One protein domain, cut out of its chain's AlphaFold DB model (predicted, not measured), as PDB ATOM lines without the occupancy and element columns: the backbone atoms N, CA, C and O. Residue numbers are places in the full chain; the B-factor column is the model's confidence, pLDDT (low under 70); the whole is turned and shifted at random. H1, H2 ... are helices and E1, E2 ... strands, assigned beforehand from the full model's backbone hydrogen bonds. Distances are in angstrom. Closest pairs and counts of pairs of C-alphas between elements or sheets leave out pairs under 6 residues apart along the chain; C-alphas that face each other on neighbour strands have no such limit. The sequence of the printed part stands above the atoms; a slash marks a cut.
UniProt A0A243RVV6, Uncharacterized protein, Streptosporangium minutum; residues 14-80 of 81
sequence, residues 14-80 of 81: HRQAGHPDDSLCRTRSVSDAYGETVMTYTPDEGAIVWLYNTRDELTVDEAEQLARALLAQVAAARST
ATOM      1  N   HIS A  14       4.460  -1.294  22.249       80.88
ATOM      2  CA  HIS A  14       5.760  -0.617  22.172       80.88
ATOM      3  C   HIS A  14       5.777   0.559  23.135       80.88
ATOM      4  O   HIS A  14       4.965   1.480  23.031       80.88
ATOM      5  N   ARG A  15       6.734   0.554  24.059       73.75
ATOM      6  CA  ARG A  15       6.953   1.655  25.002       73.75
ATOM      7  C   ARG A  15       8.294   2.312  24.698       73.75
ATOM      8  O   ARG A  15       9.265   1.613  24.432       73.75
ATOM      9  N   GLN A  16       8.356   3.641  24.779       65.19
ATOM     10  CA  GLN A  16       9.642   4.341  24.843       65.19
ATOM     11  C   GLN A  16      10.318   3.988  26.168       65.19
ATOM     12  O   GLN A  16       9.794   4.306  27.240       65.19
ATOM     13  N   ALA A  17      11.460   3.315  26.102       59.81
ATOM     14  CA  ALA A  17      12.246   2.937  27.264       59.81
ATOM     15  C   ALA A  17      13.265   4.030  27.587       59.81
ATOM     16  O   ALA A  17      14.442   3.874  27.317       59.81
ATOM     17  N   GLY A  18      12.816   5.154  28.156       54.28
ATOM     18  CA  GLY A  18      13.686   6.184  28.758       54.28
ATOM     19  C   GLY A  18      14.633   6.953  27.816       54.28
ATOM     20  O   GLY A  18      15.026   8.067  28.153       54.28
ATOM     21  N   HIS A  19      14.938   6.418  26.634       51.06
ATOM     22  CA  HIS A  19      15.722   7.001  25.558       51.06
ATOM     23  C   HIS A  19      14.858   7.009  24.280       51.06
ATOM     24  O   HIS A  19      14.127   6.048  24.028       51.06
ATOM     25  N   PRO A  20      14.874   8.086  23.473       55.12
ATOM     26  CA  PRO A  20      13.982   8.229  22.317       55.12
ATOM     27  C   PRO A  20      14.168   7.151  21.239       55.12
ATOM     28  O   PRO A  20      13.226   6.894  20.490       55.12
ATOM     29  N   ASP A  21      15.336   6.509  21.199       55.31
ATOM     30  CA  ASP A  21      15.657   5.443  20.242       55.31
ATOM     31  C   ASP A  21      15.388   4.025  20.786       55.31
ATOM     32  O   ASP A  21      15.335   3.066  20.012       55.31
ATOM     33  N   ASP A  22      15.117   3.884  22.088       58.09
ATOM     34  CA  ASP A  22      14.913   2.586  22.731       58.09
ATOM     35  C   ASP A  22      13.423   2.240  22.715       58.09
ATOM     36  O   ASP A  22      12.650   2.529  23.634       58.09
ATOM     37  N   SER A  23      12.987   1.638  21.611       60.06
ATOM     38  CA  SER A  23      11.645   1.064  21.510       60.06
ATOM     39  C   SER A  23      11.636  -0.321  22.150       60.06
ATOM     40  O   SER A  23      12.155  -1.281  21.586       60.06
ATOM     41  N   LEU A  24      11.023  -0.433  23.325       77.44
ATOM     42  CA  LEU A  24      10.913  -1.691  24.056       77.44
ATOM     43  C   LEU A  24       9.647  -2.430  23.619       77.44
ATOM     44  O   LEU A  24       8.523  -1.969  23.849       77.44
ATOM     45  N   CYS A  25       9.850  -3.579  22.971       86.38
ATOM     46  CA  CYS A  25       8.779  -4.521  22.660       86.38
ATOM     47  C   CYS A  25       8.276  -5.140  23.960       86.38
ATOM     48  O   CYS A  25       9.085  -5.584  24.777       86.38
ATOM     49  N   ARG A  26       6.958  -5.197  24.156       86.81
ATOM     50  CA  ARG A  26       6.360  -5.725  25.381       86.81
ATOM     51  C   ARG A  26       5.148  -6.603  25.115       86.81
ATOM     52  O   ARG A  26       4.343  -6.356  24.217       86.81
ATOM     53  N   THR A  27       4.976  -7.604  25.966       86.81
ATOM     54  CA  THR A  27       3.697  -8.278  26.174       86.81
ATOM     55  C   THR A  27       3.460  -8.494  27.660       86.81
ATOM     56  O   THR A  27       4.396  -8.481  28.460       86.81
ATOM     57  N   ARG A  28       2.195  -8.633  28.039       82.94
ATOM     58  CA  ARG A  28       1.780  -8.838  29.426       82.94
ATOM     59  C   ARG A  28       0.827 -10.015  29.509       82.94
ATOM     60  O   ARG A  28      -0.043 -10.174  28.656       82.94
ATOM     61  N   SER A  29       0.968 -10.803  30.560       80.56
ATOM     62  CA  SER A  29      -0.016 -11.795  30.964       80.56
ATOM     63  C   SER A  29      -0.281 -11.601  32.447       80.56
ATOM     64  O   SER A  29       0.618 -11.726  33.281       80.56
ATOM     65  N   VAL A  30      -1.520 -11.231  32.748       71.81
ATOM     66  CA  VAL A  30      -2.023 -11.118  34.112       71.81
ATOM     67  C   VAL A  30      -2.520 -12.502  34.515       71.81
ATOM     68  O   VAL A  30      -3.265 -13.120  33.756       71.81
ATOM     69  N   SER A  31      -2.071 -13.000  35.667       66.94
ATOM     70  CA  SER A  31      -2.635 -14.207  36.272       66.94
ATOM     71  C   SER A  31      -4.007 -13.874  36.855       66.94
ATOM     72  O   SER A  31      -4.152 -12.852  37.528       66.94
ATOM     73  N   ASP A  32      -4.999 -14.737  36.636       66.25
ATOM     74  CA  ASP A  32      -6.357 -14.538  37.158       66.25
ATOM     75  C   ASP A  32      -6.421 -14.590  38.698       66.25
ATOM     76  O   ASP A  32      -7.377 -14.087  39.286       66.25
ATOM     77  N   ALA A  33      -5.411 -15.166  39.366       60.44
ATOM     78  CA  ALA A  33      -5.369 -15.268  40.826       60.44
ATOM     79  C   ALA A  33      -4.517 -14.182  41.506       60.44
ATOM     80  O   ALA A  33      -5.005 -13.512  42.415       60.44
ATOM     81  N   TYR A  34      -3.253 -13.998  41.099       71.88
ATOM     82  CA  TYR A  34      -2.371 -12.934  41.605       71.88
ATOM     83  C   TYR A  34      -1.064 -12.858  40.798       71.88
ATOM     84  O   TYR A  34      -0.540 -13.883  40.359       71.88
ATOM     85  N   GLY A  35      -0.496 -11.656  40.673       78.94
ATOM     86  CA  GLY A  35       0.752 -11.418  39.947       78.94
ATOM     87  C   GLY A  35       0.574 -11.197  38.442       78.94
ATOM     88  O   GLY A  35      -0.316 -11.734  37.784       78.94
ATOM     89  N   GLU A  36       1.454 -10.379  37.882       83.81
ATOM     90  CA  GLU A  36       1.543 -10.088  36.456       83.81
ATOM     91  C   GLU A  36       2.930 -10.493  35.958       83.81
ATOM     92  O   GLU A  36       3.949 -10.191  36.580       83.81
ATOM     93  N   THR A  37       2.962 -11.169  34.813       86.94
ATOM     94  CA  THR A  37       4.193 -11.404  34.064       86.94
ATOM     95  C   THR A  37       4.250 -10.412  32.914       86.94
ATOM     96  O   THR A  37       3.306 -10.289  32.128       86.94
ATOM     97  N   VAL A  38       5.357  -9.691  32.805       87.19
ATOM     98  CA  VAL A  38       5.596  -8.764  31.698       87.19
ATOM     99  C   VAL A  38       6.861  -9.205  30.997       87.19
ATOM    100  O   VAL A  38       7.919  -9.246  31.612       87.19
ATOM    101  N   MET A  39       6.771  -9.519  29.712       89.31
ATOM    102  CA  MET A  39       7.947  -9.814  28.906       89.31
ATOM    103  C   MET A  39       8.328  -8.586  28.091       89.31
ATOM    104  O   MET A  39       7.482  -7.993  27.421       89.31
ATOM    105  N   THR A  40       9.598  -8.211  28.165       88.50
ATOM    106  CA  THR A  40      10.193  -7.084  27.452       88.50
ATOM    107  C   THR A  40      11.324  -7.565  26.558       88.50
ATOM    108  O   THR A  40      11.957  -8.568  26.870       88.50
ATOM    109  N   TYR A  41      11.606  -6.860  25.467       86.12
ATOM    110  CA  TYR A  41      12.754  -7.154  24.610       86.12
ATOM    111  C   TYR A  41      13.436  -5.879  24.137       86.12
ATOM    112  O   TYR A  41      12.769  -4.953  23.661       86.12
ATOM    113  N   THR A  42      14.763  -5.891  24.219       79.62
ATOM    114  CA  THR A  42      15.662  -4.955  23.542       79.62
ATOM    115  C   THR A  42      16.679  -5.762  22.724       79.62
ATOM    116  O   THR A  42      16.981  -6.903  23.084       79.62
ATOM    117  N   PRO A  43      17.214  -5.225  21.613       77.50
ATOM    118  CA  PRO A  43      18.243  -5.922  20.838       77.50
ATOM    119  C   PRO A  43      19.511  -6.250  21.640       77.50
ATOM    120  O   PRO A  43      20.134  -7.276  21.378       77.50
ATOM    121  N   ASP A  44      19.867  -5.408  22.613       80.00
ATOM    122  CA  ASP A  44      21.111  -5.538  23.377       80.00
ATOM    123  C   ASP A  44      21.004  -6.533  24.543       80.00
ATOM    124  O   ASP A  44      21.964  -7.244  24.841       80.00
ATOM    125  N   GLU A  45      19.844  -6.616  25.200       81.38
ATOM    126  CA  GLU A  45      19.645  -7.473  26.382       81.38
ATOM    127  C   GLU A  45      18.872  -8.762  26.065       81.38
ATOM    128  O   GLU A  45      18.852  -9.703  26.861       81.38
ATOM    129  N   GLY A  46      18.232  -8.828  24.896       83.50
ATOM    130  CA  GLY A  46      17.323  -9.907  24.539       83.50
ATOM    131  C   GLY A  46      15.998  -9.826  25.300       83.50
ATOM    132  O   GLY A  46      15.542  -8.755  25.701       83.50
ATOM    133  N   ALA A  47      15.327 -10.972  25.449       87.81
ATOM    134  CA  ALA A  47      14.040 -11.049  26.134       87.81
ATOM    135  C   ALA A  47      14.223 -11.180  27.656       87.81
ATOM    136  O   ALA A  47      14.901 -12.092  28.128       87.81
ATOM    137  N   ILE A  48      13.550 -10.319  28.420       88.44
ATOM    138  CA  ILE A  48      13.520 -10.319  29.889       88.44
ATOM    139  C   ILE A  48      12.073 -10.507  30.347       88.44
ATOM    140  O   ILE A  48      11.165  -9.866  29.823       88.44
ATOM    141  N   VAL A  49      11.847 -11.375  31.336       88.25
ATOM    142  CA  VAL A  49      10.530 -11.575  31.958       88.25
ATOM    143  C   VAL A  49      10.542 -10.986  33.364       88.25
ATOM    144  O   VAL A  49      11.327 -11.395  34.214       88.25
ATOM    145  N   TRP A  50       9.650 -10.034  33.602       87.12
ATOM    146  CA  TRP A  50       9.446  -9.343  34.866       87.12
ATOM    147  C   TRP A  50       8.237  -9.907  35.600       87.12
ATOM    148  O   TRP A  50       7.229 -10.262  34.985       87.12
ATOM    149  N   LEU A  51       8.332  -9.911  36.926       87.69
ATOM    150  CA  LEU A  51       7.236 -10.205  37.835       87.69
ATOM    151  C   LEU A  51       6.784  -8.906  38.501       87.69
ATOM    152  O   LEU A  51       7.585  -8.218  39.131       87.69
ATOM    153  N   TYR A  52       5.506  -8.577  38.355       84.19
ATOM    154  CA  TYR A  52       4.875  -7.411  38.966       84.19
ATOM    155  C   TYR A  52       3.703  -7.832  39.839       84.19
ATOM    156  O   TYR A  52       3.084  -8.869  39.606       84.19
ATOM    157  N   ASN A  53       3.366  -6.991  40.820       84.19
ATOM    158  CA  ASN A  53       2.191  -7.167  41.680       84.19
ATOM    159  C   ASN A  53       2.109  -8.570  42.314       84.19
ATOM    160  O   ASN A  53       1.025  -9.106  42.526       84.19
ATOM    161  N   THR A  54       3.264  -9.178  42.581       82.75
ATOM    162  CA  THR A  54       3.381 -10.432  43.322       82.75
ATOM    163  C   THR A  54       3.403 -10.139  44.818       82.75
ATOM    164  O   THR A  54       3.832  -9.068  45.245       82.75
ATOM    165  N   ARG A  55       2.977 -11.112  45.617       84.25
ATOM    166  CA  ARG A  55       3.192 -11.134  47.066       84.25
ATOM    167  C   ARG A  55       4.216 -12.212  47.415       84.25
ATOM    168  O   ARG A  55       4.385 -13.153  46.641       84.25
ATOM    169  N   ASP A  56       4.852 -12.080  48.574       86.62
ATOM    170  CA  ASP A  56       5.916 -12.996  49.010       86.62
ATOM    171  C   ASP A  56       5.396 -14.403  49.344       86.62
ATOM    172  O   ASP A  56       6.142 -15.378  49.286       86.62
ATOM    173  N   GLU A  57       4.102 -14.525  49.653       90.31
ATOM    174  CA  GLU A  57       3.461 -15.783  50.032       90.31
ATOM    175  C   GLU A  57       2.281 -16.089  49.110       90.31
ATOM    176  O   GLU A  57       1.321 -15.325  49.031       90.31
ATOM    177  N   LEU A  58       2.321 -17.228  48.424       87.62
ATOM    178  CA  LEU A  58       1.250 -17.697  47.549       87.62
ATOM    179  C   LEU A  58       0.659 -18.992  48.103       87.62
ATOM    180  O   LEU A  58       1.365 -19.836  48.656       87.62
ATOM    181  N   THR A  59      -0.642 -19.168  47.908       91.12
ATOM    182  CA  THR A  59      -1.257 -20.493  47.978       91.12
ATOM    183  C   THR A  59      -0.686 -21.379  46.870       91.12
ATOM    184  O   THR A  59      -0.132 -20.890  45.882       91.12
ATOM    185  N   VAL A  60      -0.835 -22.697  47.012       93.25
ATOM    186  CA  VAL A  60      -0.346 -23.654  46.008       93.25
ATOM    187  C   VAL A  60      -0.956 -23.374  44.628       93.25
ATOM    188  O   VAL A  60      -0.223 -23.339  43.642       93.25
ATOM    189  N   ASP A  61      -2.256 -23.081  44.567       90.06
ATOM    190  CA  ASP A  61      -2.966 -22.827  43.308       90.06
ATOM    191  C   ASP A  61      -2.499 -21.530  42.628       90.06
ATOM    192  O   ASP A  61      -2.286 -21.497  41.417       90.06
ATOM    193  N   GLU A  62      -2.290 -20.458  43.396       88.00
ATOM    194  CA  GLU A  62      -1.750 -19.197  42.868       88.00
ATOM    195  C   GLU A  62      -0.314 -19.362  42.363       88.00
ATOM    196  O   GLU A  62       0.032 -18.834  41.304       88.00
ATOM    197  N   ALA A  63       0.519 -20.107  43.098       88.56
ATOM    198  CA  ALA A  63       1.891 -20.394  42.698       88.56
ATOM    199  C   ALA A  63       1.932 -21.195  41.390       88.56
ATOM    200  O   ALA A  63       2.716 -20.872  40.494       88.56
ATOM    201  N   GLU A  64       1.063 -22.200  41.242       90.62
ATOM    202  CA  GLU A  64       0.946 -22.973  40.007       90.62
ATOM    203  C   GLU A  64       0.499 -22.095  38.829       90.62
ATOM    204  O   GLU A  64       1.089 -22.163  37.747       90.62
ATOM    205  N   GLN A  65      -0.507 -21.243  39.023       87.06
ATOM    206  CA  GLN A  65      -0.996 -20.344  37.974       87.06
ATOM    207  C   GLN A  65       0.076 -19.340  37.534       87.06
ATOM    208  O   GLN A  65       0.308 -19.179  36.331       87.06
ATOM    209  N   LEU A  66       0.790 -18.722  38.483       86.94
ATOM    210  CA  LEU A  66       1.891 -17.811  38.174       86.94
ATOM    211  C   LEU A  66       3.032 -18.533  37.440       86.94
ATOM    212  O   LEU A  66       3.561 -18.015  36.454       86.94
ATOM    213  N   ALA A  67       3.379 -19.753  37.863       88.50
ATOM    214  CA  ALA A  67       4.392 -20.565  37.194       88.50
ATOM    215  C   ALA A  67       3.991 -20.918  35.752       88.50
ATOM    216  O   ALA A  67       4.820 -20.842  34.844       88.50
ATOM    217  N   ARG A  68       2.719 -21.255  35.509       89.19
ATOM    218  CA  ARG A  68       2.200 -21.506  34.153       89.19
ATOM    219  C   ARG A  68       2.280 -20.256  33.274       89.19
ATOM    220  O   ARG A  68       2.721 -20.368  32.131       89.19
ATOM    221  N   ALA A  69       1.928 -19.082  33.802       86.38
ATOM    222  CA  ALA A  69       2.058 -17.814  33.081       86.38
ATOM    223  C   ALA A  69       3.525 -17.509  32.718       86.38
ATOM    224  O   ALA A  69       3.829 -17.190  31.567       86.38
ATOM    225  N   LEU A  70       4.452 -17.701  33.664       87.50
ATOM    226  CA  LEU A  70       5.893 -17.555  33.433       87.50
ATOM    227  C   LEU A  70       6.405 -18.496  32.336       87.50
ATOM    228  O   LEU A  70       7.103 -18.062  31.420       87.50
ATOM    229  N   LEU A  71       6.045 -19.779  32.400       90.06
ATOM    230  CA  LEU A  71       6.465 -20.768  31.405       90.06
ATOM    231  C   LEU A  71       5.924 -20.445  30.008       90.06
ATOM    232  O   LEU A  71       6.639 -20.641  29.025       90.06
ATOM    233  N   ALA A  72       4.704 -19.906  29.906       86.88
ATOM    234  CA  ALA A  72       4.140 -19.460  28.636       86.88
ATOM    235  C   ALA A  72       4.942 -18.294  28.024       86.88
ATOM    236  O   ALA A  72       5.248 -18.326  26.831       86.88
ATOM    237  N   GLN A  73       5.356 -17.313  28.835       86.75
ATOM    238  CA  GLN A  73       6.216 -16.212  28.378       86.75
ATOM    239  C   GLN A  73       7.590 -16.720  27.919       86.75
ATOM    240  O   GLN A  73       8.059 -16.355  26.843       86.75
ATOM    241  N   VAL A  74       8.216 -17.626  28.678       89.06
ATOM    242  CA  VAL A  74       9.509 -18.231  28.304       89.06
ATOM    243  C   VAL A  74       9.411 -19.003  26.986       89.06
ATOM    244  O   VAL A  74      10.315 -18.918  26.152       89.06
ATOM    245  N   ALA A  75       8.326 -19.750  26.776       89.31
ATOM    246  CA  ALA A  75       8.095 -20.455  25.521       89.31
ATOM    247  C   ALA A  75       7.970 -19.477  24.340       89.31
ATOM    248  O   ALA A  75       8.627 -19.682  23.318       89.31
ATOM    249  N   ALA A  76       7.208 -18.388  24.503       85.56
ATOM    250  CA  ALA A  76       7.061 -17.346  23.487       85.56
ATOM    251  C   ALA A  76       8.390 -16.632  23.176       85.56
ATOM    252  O   ALA A  76       8.712 -16.399  22.011       85.56
ATOM    253  N   ALA A  77       9.207 -16.341  24.194       85.06
ATOM    254  CA  ALA A  77      10.535 -15.757  24.002       85.06
ATOM    255  C   ALA A  77      11.408 -16.629  23.086       85.06
ATOM    256  O   ALA A  77      12.020 -16.138  22.139       85.06
ATOM    257  N   ARG A  78      11.419 -17.943  23.344       86.75
ATOM    258  CA  ARG A  78      12.262 -18.919  22.635       86.75
ATOM    259  C   ARG A  78      11.786 -19.243  21.225       86.75
ATOM    260  O   ARG A  78      12.604 -19.614  20.395       86.75
ATOM    261  N   SER A  79      10.493 -19.108  20.933       78.62
ATOM    262  CA  SER A  79       9.957 -19.369  19.590       78.62
ATOM    263  C   SER A  79      10.298 -18.286  18.560       78.62
ATOM    264  O   SER A  79       9.888 -18.401  17.410       78.62
ATOM    265  N   THR A  80      10.995 -17.225  18.972       62.91
ATOM    266  CA  THR A  80      11.275 -16.038  18.144       62.91
ATOM    267  C   THR A  80      12.771 -15.839  17.873       62.91
ATOM    268  O   THR A  80      13.171 -14.754  17.460       62.91
TER     269      THR A  80
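Overview. This is residues 14 to 80 of the 81 residues of an uncharacterized protein of Streptosporangium minutum (UniProt A0A243RVV6). A strongly twisted sheet of four antiparallel strands has a single helix, H1, over one face, running along the strands, while the opposite face is bare. The short strand E1 and the loop after it lie toward one end of the long axis, and the start of H1 lies toward the other. The printed part has 67 residues, with four named strands and one named helix that follow along the chain as E1 E2 E3 E4 H1; the sheet order is E1 - E2 - E3 - E4, all antiparallel, and the class is mixed, helices and strands. It is only just loose, close to compact, with a radius of gyration of the C-alphas of 13.3 A, and elongated, spanning 42 by 25 by 16 A.

Along the chain. In the sheet, E2 covers residues 23 to 30 and is 22.2 A long, E3 covers residues 36 to 42 at 19.8 A, and E4 covers residues 46 to 52 at 19.2 A. E1, residues 14 to 16, begins at C-alpha 14 at (5.760, -0.617, 22.172). H1, residues 60 to 78, measures 27.0 A and ends at C-alpha 78 at (12.262, -18.919, 22.635).

Arrangement. The sheet is a meander, each strand the antiparallel neighbour of the one before, and its successive strands form hairpins. Between the neighbour strands E2 and E3, N 27 and O 39 are within hydrogen-bond range at 2.9 A. Between E3 and E4, N 38 and O 50 are 2.9 A apart. Between the neighbour strands E1 and E2, N 24 and O 15 are within hydrogen-bond range at 2.9 A; the pairing is staggered, as E2 pairs with E1 over its residues 23 to 25 and with E3 over its residues 25 to 30. H1 is on the sheet in two layers, a helix on one face, at a height over the sheet of 9.1 A. It lies over E3 and along the strands, at 16 degrees to E3 on the local plane; their closest C-alphas, Thr 37 and Leu 70, are 6.4 A apart. Every O i to N i+4 pair in H1 is within hydrogen-bond range. E1 is apart from E3 and E4.

Size, cuts and confidence. The farthest C-alphas, of Pro 20 and Val 60, are 42.2 A apart. The printed part has no cut and no long link. Mean pLDDT of the printed part is 80.6, with residues 16 to 23, 31 to 33 and 80 under 70.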